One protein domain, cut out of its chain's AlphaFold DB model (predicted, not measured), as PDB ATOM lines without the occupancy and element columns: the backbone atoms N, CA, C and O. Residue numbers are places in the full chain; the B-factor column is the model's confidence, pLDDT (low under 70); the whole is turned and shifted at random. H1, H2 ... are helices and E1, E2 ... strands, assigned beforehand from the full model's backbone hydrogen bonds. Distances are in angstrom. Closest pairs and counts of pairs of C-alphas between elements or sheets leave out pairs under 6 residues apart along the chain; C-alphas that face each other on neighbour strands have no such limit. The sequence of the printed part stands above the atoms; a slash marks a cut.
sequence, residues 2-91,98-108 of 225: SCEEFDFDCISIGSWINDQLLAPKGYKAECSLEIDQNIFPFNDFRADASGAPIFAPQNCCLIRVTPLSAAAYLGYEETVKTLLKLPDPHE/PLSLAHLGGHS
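What this domain is: This is residues 2 to 91 and 98 to 108 of the 225 residues of an uncharacterized protein of Fusarium oxysporum f. sp. vasinfectum 25433 (UniProt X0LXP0). Picture a small head of helices, with H3 in the middle and H1, H4 and H5 packed round it, and a long narrow arm that leads away from this head. The antiparallel pair E1 and E4 lies beside the head at the root of the arm, and the small hairpin of E2 and E3, with short H2 before it, makes the far end. The printed part has 101 residues, with five named helices and four named strands in the order H1 E1 H2 E2 E3 E4 H3 H4 H5; the class is mixed, helices and strands. The whole is loose, with a radius of gyration of the C-alphas of 16.3 A, and it is elongated, spanning 59 by 35 by 26 A.

Where its parts are: Begin at Ser 2 and go on to C-alpha 13 at (29.698, -6.247, 28.460), where H1 starts; it runs over residues 13 to 21, 12.8 A long. Next come E1, residues 31 to 35, 12.5 A, and H2, residues 41 to 44, 5.3 A. Find C-alpha 45 at (26.278, -5.940, 57.761), where E2, residues 45 to 47, starts its 7.0 A; E3, residues 53 to 55, covers 6.4 A. E4 is residues 61 to 65, 12.4 A. Then read H3, residues 67 to 74, 10.5 A; H4, residues 77 to 83, 9.9 A; and H5, residues 98 to 104, 9.7 A, ending at C-alpha 104 at (40.381, -5.194, 41.754).

How they stand to each other: Start at H3, the hub. H1 touches it, closest at the C-alphas of Ile 17 and Pro 67, 5.3 A, opposite ways at a tilt of 37 degrees, only just steep. H4 touches H3 at Leu 68 and Val 80, closest C-alphas 6.0 A apart, a helical hairpin at a shallow tilt of 9 degrees. H5 touches H3 at Ser 69 and Pro 98, closest C-alphas 3.8 A apart, the same way at a shallow tilt of 13 degrees. Look next at E1 and E4, antiparallel: N 33 and O 63 are 2.8 A apart, within hydrogen-bond range. Residues 7 to 8 pair with residues 32 to 33 of E1, parallel. In the antiparallel hairpin of E2 and E3, N 54 and O 46 are 2.8 A apart, also within range. E2 and E3 are apart from H1, H3, H4 and H5. Every O i to N i+4 pair is within range in H1, H3, H4 and H5; H2 is too short for such a pair.

The domain as a whole: The two C-alphas farthest apart, those of Pro 24 and Ser 50, are 58.9 A apart. Residues 92 to 97 are not printed, and C-alphas 91 and 98 are 11.1 A apart across this cut. Of the links that are printed whole, none is long. The mean pLDDT of the printed part is 85.5; look for values under 70 at residues 2 to 6, 24 to 28 and 88 to 91.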
ATOM      1  N   SER A   2      17.672  10.231  27.845       32.75
ATOM      2  CA  SER A   2      17.901   9.184  28.837       32.75
ATOM      3  C   SER A   2      19.004   8.266  28.325       32.75
ATOM      4  O   SER A   2      18.866   7.725  27.227       32.75
ATOM      5  N   CYS A   3      20.098   8.133  29.075       39.38
ATOM      6  CA  CYS A   3      20.934   6.946  28.964       39.38
ATOM      7  C   CYS A   3      19.988   5.769  29.199       39.38
ATOM      8  O   CYS A   3      19.387   5.675  30.265       39.38
ATOM      9  N   GLU A   4      19.742   4.958  28.176       44.69
ATOM     10  CA  GLU A   4      19.151   3.646  28.394       44.69
ATOM     11  C   GLU A   4      20.170   2.891  29.256       44.69
ATOM     12  O   GLU A   4      21.275   2.596  28.802       44.69
ATOM     13  N   GLU A   5      19.859   2.733  30.544       55.06
ATOM     14  CA  GLU A   5      20.656   1.966  31.500       55.06
ATOM     15  C   GLU A   5      20.598   0.501  31.059       55.06
ATOM     16  O   GLU A   5      19.628  -0.211  31.307       55.06
ATOM     17  N   PHE A   6      21.601   0.080  30.292       62.06
ATOM     18  CA  PHE A   6      21.833  -1.328  30.024       62.06
ATOM     19  C   PHE A   6      22.650  -1.890  31.185       62.06
ATOM     20  O   PHE A   6      23.785  -1.458  31.406       62.06
ATOM     21  N   ASP A   7      22.060  -2.837  31.906       80.00
ATOM     22  CA  ASP A   7      22.760  -3.650  32.893       80.00
ATOM     23  C   ASP A   7      23.480  -4.781  32.152       80.00
ATOM     24  O   ASP A   7      22.850  -5.615  31.494       80.00
ATOM     25  N   PHE A   8      24.809  -4.781  32.214       86.75
ATOM     26  CA  PHE A   8      25.643  -5.854  31.682       86.75
ATOM     27  C   PHE A   8      26.236  -6.681  32.817       86.75
ATOM     28  O   PHE A   8      26.558  -6.156  33.878       86.75
ATOM     29  N   ASP A   9      26.466  -7.961  32.553       88.31
ATOM     30  CA  ASP A   9      27.330  -8.815  33.366       88.31
ATOM     31  C   ASP A   9      28.753  -8.880  32.769       88.31
ATOM     32  O   ASP A   9      29.027  -8.378  31.668       88.31
ATOM     33  N   CYS A  10      29.669  -9.551  33.472       84.88
ATOM     34  CA  CYS A  10      31.053  -9.751  33.028       84.88
ATOM     35  C   CYS A  10      31.182 -10.479  31.670       84.88
ATOM     36  O   CYS A  10      32.255 -10.459  31.066       84.88
ATOM     37  N   ILE A  11      30.120 -11.136  31.183       86.00
ATOM     38  CA  ILE A  11      30.115 -11.929  29.945       86.00
ATOM     39  C   ILE A  11      29.636 -11.082  28.756       86.00
ATOM     40  O   ILE A  11      30.228 -11.111  27.676       86.00
ATOM     41  N   SER A  12      28.559 -10.325  28.942       89.62
ATOM     42  CA  SER A  12      27.844  -9.582  27.901       89.62
ATOM     43  C   SER A  12      28.445  -8.206  27.617       89.62
ATOM     44  O   SER A  12      28.359  -7.725  26.480       89.62
ATOM     45  N   ILE A  13      29.123  -7.594  28.595       90.31
ATOM     46  CA  ILE A  13      29.698  -6.247  28.460       90.31
ATOM     47  C   ILE A  13      30.745  -6.137  27.338       90.31
ATOM     48  O   ILE A  13      30.930  -5.066  26.762       90.31
ATOM     49  N   GLY A  14      31.392  -7.242  26.953       88.81
ATOM     50  CA  GLY A  14      32.382  -7.256  25.872       88.81
ATOM     51  C   GLY A  14      31.829  -6.789  24.519       88.81
ATOM     52  O   GLY A  14      32.527  -6.091  23.782       88.81
ATOM     53  N   SER A  15      30.566  -7.109  24.202       88.25
ATOM     54  CA  SER A  15      29.923  -6.623  22.969       88.25
ATOM     55  C   SER A  15      29.779  -5.105  22.993       88.25
ATOM     56  O   SER A  15      30.150  -4.434  22.034       88.25
ATOM     57  N   TRP A  16      29.320  -4.564  24.123       89.38
ATOM     58  CA  TRP A  16      29.166  -3.127  24.303       89.38
ATOM     59  C   TRP A  16      30.505  -2.392  24.200       89.38
ATOM     60  O   TRP A  16      30.589  -1.384  23.500       89.38
ATOM     61  N   ILE A  17      31.574  -2.920  24.811       88.69
ATOM     62  CA  ILE A  17      32.926  -2.346  24.696       88.69
ATOM     63  C   ILE A  17      33.365  -2.281  23.224       88.69
ATOM     64  O   ILE A  17      33.861  -1.245  22.775       88.69
ATOM     65  N   ASN A  18      33.166  -3.361  22.462       88.12
ATOM     66  CA  ASN A  18      33.527  -3.408  21.044       88.12
ATOM     67  C   ASN A  18      32.744  -2.384  20.212       88.12
ATOM     68  O   ASN A  18      33.335  -1.712  19.364       88.12
ATOM     69  N   ASP A  19      31.453  -2.201  20.489       86.19
ATOM     70  CA  ASP A  19      30.636  -1.186  19.819       86.19
ATOM     71  C   ASP A  19      31.168   0.232  20.083       86.19
ATOM     72  O   ASP A  19      31.210   1.065  19.173       86.19
ATOM     73  N   GLN A  20      31.659   0.504  21.300       83.75
ATOM     74  CA  GLN A  20      32.271   1.797  21.627       83.75
ATOM     75  C   GLN A  20      33.602   2.032  20.896       83.75
ATOM     76  O   GLN A  20      33.914   3.176  20.557       83.75
ATOM     77  N   LEU A  21      34.379   0.983  20.599       83.25
ATOM     78  CA  LEU A  21      35.624   1.096  19.823       83.25
ATOM     79  C   LEU A  21      35.385   1.473  18.355       83.25
ATOM     80  O   LEU A  21      36.253   2.082  17.728       83.25
ATOM     81  N   LEU A  22      34.218   1.135  17.805       82.44
ATOM     82  CA  LEU A  22      33.839   1.458  16.428       82.44
ATOM     83  C   LEU A  22      33.292   2.892  16.280       82.44
ATOM     84  O   LEU A  22      33.032   3.338  15.160       82.44
ATOM     85  N   ALA A  23      33.133   3.638  17.382       70.31
ATOM     86  CA  ALA A  23      32.527   4.966  17.386       70.31
ATOM     87  C   ALA A  23      33.519   6.083  16.959       70.31
ATOM     88  O   ALA A  23      34.478   6.386  17.672       70.31
ATOM     89  N   PRO A  24      33.268   6.809  15.849       55.44
ATOM     90  CA  PRO A  24      34.233   7.753  15.267       55.44
ATOM     91  C   PRO A  24      34.400   9.099  16.010       55.44
ATOM     92  O   PRO A  24      35.150   9.952  15.544       55.44
ATOM     93  N   LYS A  25      33.705   9.338  17.135       58.91
ATOM     94  CA  LYS A  25      33.722  10.621  17.885       58.91
ATOM     95  C   LYS A  25      34.277  10.517  19.319       58.91
ATOM     96  O   LYS A  25      34.143  11.473  20.082       58.91
ATOM     97  N   GLY A  26      34.916   9.395  19.663       61.12
ATOM     98  CA  GLY A  26      35.344   9.067  21.028       61.12
ATOM     99  C   GLY A  26      34.239   8.363  21.821       61.12
ATOM    100  O   GLY A  26      33.053   8.574  21.551       61.12
ATOM    101  N   TYR A  27      34.618   7.515  22.780       68.38
ATOM    102  CA  TYR A  27      33.647   6.893  23.680       68.38
ATOM    103  C   TYR A  27      33.191   7.934  24.707       68.38
ATOM    104  O   TYR A  27      34.009   8.623  25.303       68.38
ATOM    105  N   LYS A  28      31.875   8.100  24.867       66.12
ATOM    106  CA  LYS A  28      31.247   8.931  25.918       66.12
ATOM    107  C   LYS A  28      30.226   8.155  26.746       66.12
ATOM    108  O   LYS A  28      29.571   8.727  27.611       66.12
ATOM    109  N   ALA A  29      30.058   6.878  26.425       75.88
ATOM    110  CA  ALA A  29      29.054   6.033  27.026       75.88
ATOM    111  C   ALA A  29      29.507   5.540  28.397       75.88
ATOM    112  O   ALA A  29      30.697   5.371  28.667       75.88
ATOM    113  N   GLU A  30      28.512   5.273  29.217       83.50
ATOM    114  CA  GLU A  30      28.615   4.558  30.470       83.50
ATOM    115  C   GLU A  30      27.486   3.536  30.512       83.50
ATOM    116  O   GLU A  30      26.474   3.687  29.818       83.50
ATOM    117  N   CYS A  31      27.673   2.499  31.307       85.56
ATOM    118  CA  CYS A  31      26.642   1.518  31.589       85.56
ATOM    119  C   CYS A  31      26.774   1.031  33.029       85.56
ATOM    120  O   CYS A  31      27.739   1.364  33.729       85.56
ATOM    121  N   SER A  32      25.795   0.244  33.457       89.56
ATOM    122  CA  SER A  32      25.879  -0.515  34.695       89.56
ATOM    123  C   SER A  32      26.557  -1.851  34.406       89.56
ATOM    124  O   SER A  32      26.193  -2.552  33.463       89.56
ATOM    125  N   LEU A  33      27.543  -2.202  35.223       90.19
ATOM    126  CA  LEU A  33      28.173  -3.513  35.240       90.19
ATOM    127  C   LEU A  33      27.844  -4.193  36.566       90.19
ATOM    128  O   LEU A  33      28.187  -3.681  37.632       90.19
ATOM    129  N   GLU A  34      27.207  -5.353  36.486       91.50
ATOM    130  CA  GLU A  34      27.118  -6.296  37.591       91.50
ATOM    131  C   GLU A  34      28.460  -7.014  37.726       91.50
ATOM    132  O   GLU A  34      28.934  -7.667  36.794       91.50
ATOM    133  N   ILE A  35      29.089  -6.863  38.889       89.00
ATOM    134  CA  ILE A  35      30.294  -7.608  39.244       89.00
ATOM    135  C   ILE A  35      29.935  -8.737  40.206       89.00
ATOM    136  O   ILE A  35      29.196  -8.521  41.164       89.00
ATOM    137  N   ASP A  36      30.514  -9.920  39.984       86.12
ATOM    138  CA  ASP A  36      30.279 -11.160  40.752       86.12
ATOM    139  C   ASP A  36      30.939 -11.157  42.150       86.12
ATOM    140  O   ASP A  36      31.387 -12.183  42.665       86.12
ATOM    141  N   GLN A  37      31.071  -9.975  42.749       84.12
ATOM    142  CA  GLN A  37      31.504  -9.766  44.124       84.12
ATOM    143  C   GLN A  37      31.006  -8.403  44.606       84.12
ATOM    144  O   GLN A  37      31.185  -7.398  43.918       84.12
ATOM    145  N   ASN A  38      30.424  -8.328  45.804       87.94
ATOM    146  CA  ASN A  38      30.147  -7.026  46.400       87.94
ATOM    147  C   ASN A  38      31.460  -6.339  46.808       87.94
ATOM    148  O   ASN A  38      32.364  -6.977  47.356       87.94
ATOM    149  N   ILE A  39      31.564  -5.033  46.562       89.56
ATOM    150  CA  ILE A  39      32.717  -4.206  46.953       89.56
ATOM    151  C   ILE A  39      32.368  -3.114  47.975       89.56
ATOM    152  O   ILE A  39      33.276  -2.396  48.393       89.56
ATOM    153  N   PHE A  40      31.103  -3.029  48.407       90.50
ATOM    154  CA  PHE A  40      30.585  -2.035  49.355       90.50
ATOM    155  C   PHE A  40      30.254  -2.679  50.713       90.50
ATOM    156  O   PHE A  40      29.190  -3.296  50.852       90.50
ATOM    157  N   PRO A  41      31.125  -2.562  51.734       94.25
ATOM    158  CA  PRO A  41      30.964  -3.305  52.982       94.25
ATOM    159  C   PRO A  41      29.722  -2.934  53.784       94.25
ATOM    160  O   PRO A  41      29.193  -3.785  54.494       94.25
ATOM    161  N   PHE A  42      29.245  -1.689  53.694       93.94
ATOM    162  CA  PHE A  42      28.138  -1.199  54.518       93.94
ATOM    163  C   PHE A  42      26.911  -2.117  54.469       93.94
ATOM    164  O   PHE A  42      26.365  -2.481  55.514       93.94
ATOM    165  N   ASN A  43      26.539  -2.545  53.260       90.88
ATOM    166  CA  ASN A  43      25.355  -3.364  53.014       90.88
ATOM    167  C   ASN A  43      25.550  -4.861  53.310       90.88
ATOM    168  O   ASN A  43      24.578  -5.615  53.245       90.88
ATOM    169  N   ASP A  44      26.767  -5.293  53.655       94.75
ATOM    170  CA  ASP A  44      27.051  -6.674  54.062       94.75
ATOM    171  C   ASP A  44      26.839  -6.895  55.566       94.75
ATOM    172  O   ASP A  44      26.915  -8.030  56.042       94.75
ATOM    173  N   PHE A  45      26.550  -5.839  56.332       95.38
ATOM    174  CA  PHE A  45      26.278  -5.940  57.761       95.38
ATOM    175  C   PHE A  45      24.835  -5.577  58.094       95.38
ATOM    176  O   PHE A  45      24.277  -4.582  57.638       95.38
ATOM    177  N   ARG A  46      24.234  -6.367  58.984       95.56
ATOM    178  CA  ARG A  46      22.936  -6.068  59.598       95.56
ATOM    179  C   ARG A  46      22.939  -6.453  61.066       95.56
ATOM    180  O   ARG A  46      23.721  -7.296  61.482       95.56
ATOM    181  N   ALA A  47      22.053  -5.854  61.847       96.62
ATOM    182  CA  ALA A  47      21.947  -6.167  63.265       96.62
ATOM    183  C   ALA A  47      21.085  -7.412  63.499       96.62
ATOM    184  O   ALA A  47      20.052  -7.588  62.847       96.62
ATOM    185  N   ASP A  48      21.481  -8.243  64.457       95.94
ATOM    186  CA  ASP A  48      20.598  -9.250  65.035       95.94
ATOM    187  C   ASP A  48      19.600  -8.630  66.037       95.94
ATOM    188  O   ASP A  48      19.531  -7.411  66.219       95.94
ATOM    189  N   ALA A  49      18.809  -9.475  66.707       96.31
ATOM    190  CA  ALA A  49      17.835  -9.022  67.701       96.31
ATOM    191  C   ALA A  49      18.468  -8.343  68.934       96.31
ATOM    192  O   ALA A  49      17.789  -7.580  69.619       96.31
ATOM    193  N   SER A  50      19.743  -8.620  69.224       95.50
ATOM    194  CA  SER A  50      20.508  -8.018  70.323       95.50
ATOM    195  C   SER A  50      21.241  -6.734  69.921       95.50
ATOM    196  O   SER A  50      21.722  -6.011  70.791       95.50
ATOM    197  N   GLY A  51      21.297  -6.425  68.622       95.88
ATOM    198  CA  GLY A  51      22.084  -5.318  68.084       95.88
ATOM    199  C   GLY A  51      23.506  -5.711  67.678       95.88
ATOM    200  O   GLY A  51      24.266  -4.835  67.275       95.88
ATOM    201  N   ALA A  52      23.878  -6.991  67.758       96.94
ATOM    202  CA  ALA A  52      25.189  -7.475  67.333       96.94
ATOM    203  C   ALA A  52      25.287  -7.532  65.795       96.94
ATOM    204  O   ALA A  52      24.276  -7.801  65.130       96.94
ATOM    205  N   PRO A  53      26.474  -7.292  65.207       97.81
ATOM    206  CA  PRO A  53      26.644  -7.364  63.763       97.81
ATOM    207  C   PRO A  53      26.550  -8.810  63.271       97.81
ATOM    208  O   PRO A  53      27.234  -9.708  63.758       97.81
ATOM    209  N   ILE A  54      25.736  -9.016  62.244       97.50
ATOM    210  CA  ILE A  54      25.717 -10.207  61.403       97.50
ATOM    211  C   ILE A  54      26.331  -9.822  60.063       97.50
ATOM    212  O   ILE A  54      25.822  -8.922  59.392       97.50
ATOM    213  N   PHE A  55      27.365 -10.554  59.657       97.06
ATOM    214  CA  PHE A  55      27.892 -10.494  58.302       97.06
ATOM    215  C   PHE A  55      27.038 -11.366  57.371       97.06
ATOM    216  O   PHE A  55      26.890 -12.573  57.583       97.06
ATOM    217  N   ALA A  56      26.437 -10.740  56.368       95.00
ATOM    218  CA  ALA A  56      25.590 -11.346  55.353       95.00
ATOM    219  C   ALA A  56      25.977 -10.758  53.985       95.00
ATOM    220  O   ALA A  56      25.283  -9.865  53.499       95.00
ATOM    221  N   PRO A  57      27.098 -11.219  53.395       92.38
ATOM    222  CA  PRO A  57      27.642 -10.605  52.199       92.38
ATOM    223  C   PRO A  57      26.729 -10.783  50.992       92.38
ATOM    224  O   PRO A  57      26.138 -11.850  50.795       92.38
ATOM    225  N   GLN A  58      26.651  -9.746  50.166       89.38
ATOM    226  CA  GLN A  58      26.051  -9.832  48.842       89.38
ATOM    227  C   GLN A  58      27.030 -10.485  47.859       89.38
ATOM    228  O   GLN A  58      28.237 -10.247  47.897       89.38
ATOM    229  N   ASN A  59      26.500 -11.318  46.960       87.31
ATOM    230  CA  ASN A  59      27.314 -12.042  45.976       87.31
ATOM    231  C   ASN A  59      27.624 -11.210  44.725       87.31
ATOM    232  O   ASN A  59      28.464 -11.614  43.933       87.31
ATOM    233  N   CYS A  60      26.960 -10.071  44.542       88.94
ATOM    234  CA  CYS A  60      27.200  -9.156  43.440       88.94
ATOM    235  C   CYS A  60      26.880  -7.717  43.852       88.94
ATOM    236  O   CYS A  60      26.226  -7.480  44.871       88.94
ATOM    237  N   CYS A  61      27.344  -6.753  43.063       87.69
ATOM    238  CA  CYS A  61      26.852  -5.381  43.119       87.69
ATOM    239  C   CYS A  61      26.909  -4.731  41.733       87.69
ATOM    240  O   CYS A  61      27.701  -5.139  40.882       87.69
ATOM    241  N   LEU A  62      26.094  -3.697  41.527       88.69
ATOM    242  CA  LEU A  62      26.112  -2.884  40.314       88.69
ATOM    243  C   LEU A  62      27.049  -1.692  40.496       88.69
ATOM    244  O   LEU A  62      26.961  -0.964  41.486       88.69
ATOM    245  N   ILE A  63      27.919  -1.475  39.517       87.06
ATOM    246  CA  ILE A  63      28.793  -0.306  39.439       87.06
ATOM    247  C   ILE A  63      28.616   0.384  38.091       87.06
ATOM    248  O   ILE A  63      28.438  -0.272  37.067       87.06
ATOM    249  N   ARG A  64      28.698   1.716  38.060       88.19
ATOM    250  CA  ARG A  64      28.757   2.446  36.790       88.19
ATOM    251  C   ARG A  64      30.172   2.399  36.229       88.19
ATOM    252  O   ARG A  64      31.144   2.631  36.952       88.19
ATOM    253  N   VAL A  65      30.283   2.113  34.936       88.00
ATOM    254  CA  VAL A  65      31.564   1.948  34.244       88.00
ATOM    255  C   VAL A  65      31.585   2.651  32.894       88.00
ATOM    256  O   VAL A  65      30.568   2.792  32.220       88.00
ATOM    257  N   THR A  66      32.782   3.058  32.483       88.12
ATOM    258  CA  THR A  66      33.099   3.446  31.107       88.12
ATOM    259  C   THR A  66      33.680   2.236  30.369       88.12
ATOM    260  O   THR A  66      34.081   1.258  31.005       88.12
ATOM    261  N   PRO A  67      33.818   2.275  29.033       89.56
ATOM    262  CA  PRO A  67      34.513   1.215  28.304       89.56
ATOM    263  C   PRO A  67      35.942   0.990  28.799       89.56
ATOM    264  O   PRO A  67      36.401  -0.149  28.831       89.56
ATOM    265  N   LEU A  68      36.642   2.060  29.203       90.38
ATOM    266  CA  LEU A  68      38.007   1.964  29.720       90.38
ATOM    267  C   LEU A  68      38.027   1.266  31.078       90.38
ATOM    268  O   LEU A  68      38.833   0.359  31.276       90.38
ATOM    269  N   SER A  69      37.128   1.645  31.990       89.81
ATOM    270  CA  SER A  69      37.083   1.048  33.323       89.81
ATOM    271  C   SER A  69      36.581  -0.405  33.283       89.81
ATOM    272  O   SER A  69      37.151  -1.261  33.959       89.81
ATOM    273  N   ALA A  70      35.625  -0.730  32.408       91.44
ATOM    274  CA  ALA A  70      35.187  -2.103  32.155       91.44
ATOM    275  C   ALA A  70      36.303  -2.973  31.549       91.44
ATOM    276  O   ALA A  70      36.577  -4.068  32.034       91.44
ATOM    277  N   ALA A  71      37.005  -2.480  30.521       93.38
ATOM    278  CA  ALA A  71      38.137  -3.190  29.923       93.38
ATOM    279  C   ALA A  71      39.278  -3.413  30.930       93.38
ATOM    280  O   ALA A  71      39.938  -4.452  30.890       93.38
ATOM    281  N   ALA A  72      39.495  -2.453  31.834       93.75
ATOM    282  CA  ALA A  72      40.484  -2.557  32.894       93.75
ATOM    283  C   ALA A  72      40.119  -3.630  33.929       93.75
ATOM    284  O   ALA A  72      40.991  -4.409  34.305       93.75
ATOM    285  N   TYR A  73      38.844  -3.709  34.328       94.00
ATOM    286  CA  TYR A  73      38.329  -4.754  35.218       94.00
ATOM    287  C   TYR A  73      38.459  -6.161  34.622       94.00
ATOM    288  O   TYR A  73      38.821  -7.092  35.330       94.00
ATOM    289  N   LEU A  74      38.172  -6.308  33.324       94.62
ATOM    290  CA  LEU A  74      38.120  -7.604  32.631       94.62
ATOM    291  C   LEU A  74      39.469  -8.078  32.077       94.62
ATOM    292  O   LEU A  74      39.558  -9.167  31.507       94.62
ATOM    293  N   GLY A  75      40.514  -7.253  32.160       96.19
ATOM    294  CA  GLY A  75      41.844  -7.638  31.690       96.19
ATOM    295  C   GLY A  75      42.062  -7.480  30.185       96.19
ATOM    296  O   GLY A  75      42.974  -8.090  29.628       96.19
ATOM    297  N   TYR A  76      41.255  -6.669  29.496       96.06
ATOM    298  CA  TYR A  76      41.351  -6.472  28.046       96.06
ATOM    299  C   TYR A  76      42.469  -5.481  27.685       96.06
ATOM    300  O   TYR A  76      42.218  -4.352  27.264       96.06
ATOM    301  N   GLU A  77      43.726  -5.902  27.840       96.38
ATOM    302  CA  GLU A  77      44.902  -5.026  27.737       96.38
ATOM    303  C   GLU A  77      45.005  -4.263  26.397       96.38
ATOM    304  O   GLU A  77      45.258  -3.058  26.388       96.38
ATOM    305  N   GLU A  78      44.771  -4.918  25.256       94.88
ATOM    306  CA  GLU A  78      44.812  -4.252  23.939       94.88
ATOM    307  C   GLU A  78      43.671  -3.241  23.753       94.88
ATOM    308  O   GLU A  78      43.853  -2.174  23.150       94.88
ATOM    309  N   THR A  79      42.507  -3.531  24.333       93.38
ATOM    310  CA  THR A  79      41.381  -2.597  24.375       93.38
ATOM    311  C   THR A  79      41.725  -1.384  25.230       93.38
ATOM    312  O   THR A  79      41.534  -0.258  24.774       93.38
ATOM    313  N   VAL A  80      42.339  -1.580  26.404       93.12
ATOM    314  CA  VAL A  80      42.843  -0.484  27.247       93.12
ATOM    315  C   VAL A  80      43.833   0.391  26.474       93.12
ATOM    316  O   VAL A  80      43.644   1.604  26.401       93.12
ATOM    317  N   LYS A  81      44.842  -0.191  25.811       92.00
ATOM    318  CA  LYS A  81      45.814   0.567  24.992       92.00
ATOM    319  C   LYS A  81      45.151   1.382  23.882       92.00
ATOM    320  O   LYS A  81      45.647   2.449  23.516       92.00
ATOM    321  N   THR A  82      44.059   0.878  23.315       90.88
ATOM    322  CA  THR A  82      43.302   1.569  22.266       90.88
ATOM    323  C   THR A  82      42.482   2.716  22.846       90.88
ATOM    324  O   THR A  82      42.586   3.844  22.365       90.88
ATOM    325  N   LEU A  83      41.732   2.461  23.919       88.44
ATOM    326  CA  LEU A  83      40.905   3.456  24.605       88.44
ATOM    327  C   LEU A  83      41.746   4.577  25.228       88.44
ATOM    328  O   LEU A  83      41.318   5.728  25.235       88.44
ATOM    329  N   LEU A  84      42.978   4.285  25.656       87.06
ATOM    330  CA  LEU A  84      43.914   5.290  26.158       87.06
ATOM    331  C   LEU A  84      44.333   6.327  25.099       87.06
ATOM    332  O   LEU A  84      44.746   7.431  25.448       87.06
ATOM    333  N   LYS A  85      44.205   6.029  23.803       86.19
ATOM    334  CA  LYS A  85      44.496   7.001  22.729       86.19
ATOM    335  C   LYS A  85      43.347   7.980  22.490       86.19
ATOM    336  O   LYS A  85      43.501   8.919  21.711       86.19
ATOM    337  N   LEU A  86      42.198   7.750  23.120       80.81
ATOM    338  CA  LEU A  86      41.007   8.575  22.997       80.81
ATOM    339  C   LEU A  86      40.874   9.482  24.234       80.81
ATOM    340  O   LEU A  86      41.347   9.125  25.322       80.81
ATOM    341  N   PRO A  87      40.256  10.669  24.084       73.38
ATOM    342  CA  PRO A  87      39.943  11.515  25.229       73.38
ATOM    343  C   PRO A  87      39.013  10.754  26.175       73.38
ATOM    344  O   PRO A  87      38.005  10.212  25.721       73.38
ATOM    345  N   ASP A  88      39.366  10.708  27.463       69.25
ATOM    346  CA  ASP A  88      38.471  10.138  28.472       69.25
ATOM    347  C   ASP A  88      37.339  11.148  28.701       69.25
ATOM    348  O   ASP A  88      37.615  12.311  29.008       69.25
ATOM    349  N   PRO A  89      36.078  10.768  28.470       64.62
ATOM    350  CA  PRO A  89      34.941  11.648  28.693       64.62
ATOM    351  C   PRO A  89      34.692  12.003  30.161       64.62
ATOM    352  O   PRO A  89      33.989  12.987  30.399       64.62
ATOM    353  N   HIS A  90      35.210  11.226  31.119       62.03
ATOM    354  CA  HIS A  90      34.682  11.211  32.480       62.03
ATOM    355  C   HIS A  90      35.782  11.341  33.539       62.03
ATOM    356  O   HIS A  90      36.305  10.362  34.055       62.03
ATOM    357  N   GLU A  91      36.060  12.583  33.938       55.12
ATOM    358  CA  GLU A  91      36.837  12.914  35.148       55.12
ATOM    359  C   GLU A  91      35.942  13.042  36.404       55.12
ATOM    360  O   GLU A  91      36.354  13.600  37.420       55.12
ATOM    361  N   PRO A  98      39.355   3.453  36.301       90.00
ATOM    362  CA  PRO A  98      39.903   2.303  35.588       90.00
ATOM    363  C   PRO A  98      41.084   1.660  36.325       90.00
ATOM    364  O   PRO A  98      41.171   0.438  36.400       90.00
ATOM    365  N   LEU A  99      41.957   2.476  36.927       91.00
ATOM    366  CA  LEU A  99      43.079   2.006  37.741       91.00
ATOM    367  C   LEU A  99      42.616   1.180  38.949       91.00
ATOM    368  O   LEU A  99      43.141   0.091  39.186       91.00
ATOM    369  N   SER A 100      41.604   1.656  39.681       89.88
ATOM    370  CA  SER A 100      41.007   0.908  40.794       89.88
ATOM    371  C   SER A 100      40.460  -0.439  40.323       89.88
ATOM    372  O   SER A 100      40.741  -1.466  40.933       89.88
ATOM    373  N   LEU A 101      39.737  -0.472  39.201       91.75
ATOM    374  CA  LEU A 101      39.187  -1.719  38.670       91.75
ATOM    375  C   LEU A 101      40.258  -2.681  38.136       91.75
ATOM    376  O   LEU A 101      40.115  -3.889  38.311       91.75
ATOM    377  N   ALA A 102      41.357  -2.178  37.566       93.38
ATOM    378  CA  ALA A 102      42.500  -3.012  37.191       93.38
ATOM    379  C   ALA A 102      43.133  -3.693  38.411       93.38
ATOM    380  O   ALA A 102      43.485  -4.870  38.351       93.38
ATOM    381  N   HIS A 103      43.258  -2.969  39.529       92.69
ATOM    382  CA  HIS A 103      43.719  -3.541  40.791       92.69
ATOM    383  C   HIS A 103      42.731  -4.567  41.351       92.69
ATOM    384  O   HIS A 103      43.161  -5.638  41.772       92.69
ATOM    385  N   LEU A 104      41.427  -4.274  41.305       93.06
ATOM    386  CA  LEU A 104      40.381  -5.194  41.754       93.06
ATOM    387  C   LEU A 104      40.380  -6.507  40.956       93.06
ATOM    388  O   LEU A 104      40.255  -7.572  41.550       93.06
ATOM    389  N   GLY A 105      40.559  -6.437  39.633       92.56
ATOM    390  CA  GLY A 105      40.677  -7.606  38.752       92.56
ATOM    391  C   GLY A 105      42.053  -8.289  38.778       92.56
ATOM    392  O   GLY A 105      42.263  -9.295  38.104       92.56
ATOM    393  N   GLY A 106      43.029  -7.759  39.528       93.50
ATOM    394  CA  GLY A 106      44.386  -8.315  39.606       93.50
ATOM    395  C   GLY A 106      45.252  -8.085  38.355       93.50
ATOM    396  O   GLY A 106      46.317  -8.692  38.198       93.50
ATOM    397  N   HIS A 107      44.849  -7.189  37.454       95.75
ATOM    398  CA  HIS A 107      45.507  -6.937  36.171       95.75
ATOM    399  C   HIS A 107      46.693  -5.972  36.301       95.75
ATOM    400  O   HIS A 107      46.661  -4.821  35.868       95.75
ATOM    401  N   SER A 108      47.792  -6.472  36.868       93.50
ATOM    402  CA  SER A 108      49.001  -5.686  37.166       93.50
ATOM    403  C   SER A 108      49.630  -4.985  35.950       93.50
ATOM    404  O   SER A 108      50.201  -3.905  36.100       93.50
TER     405      SER A 108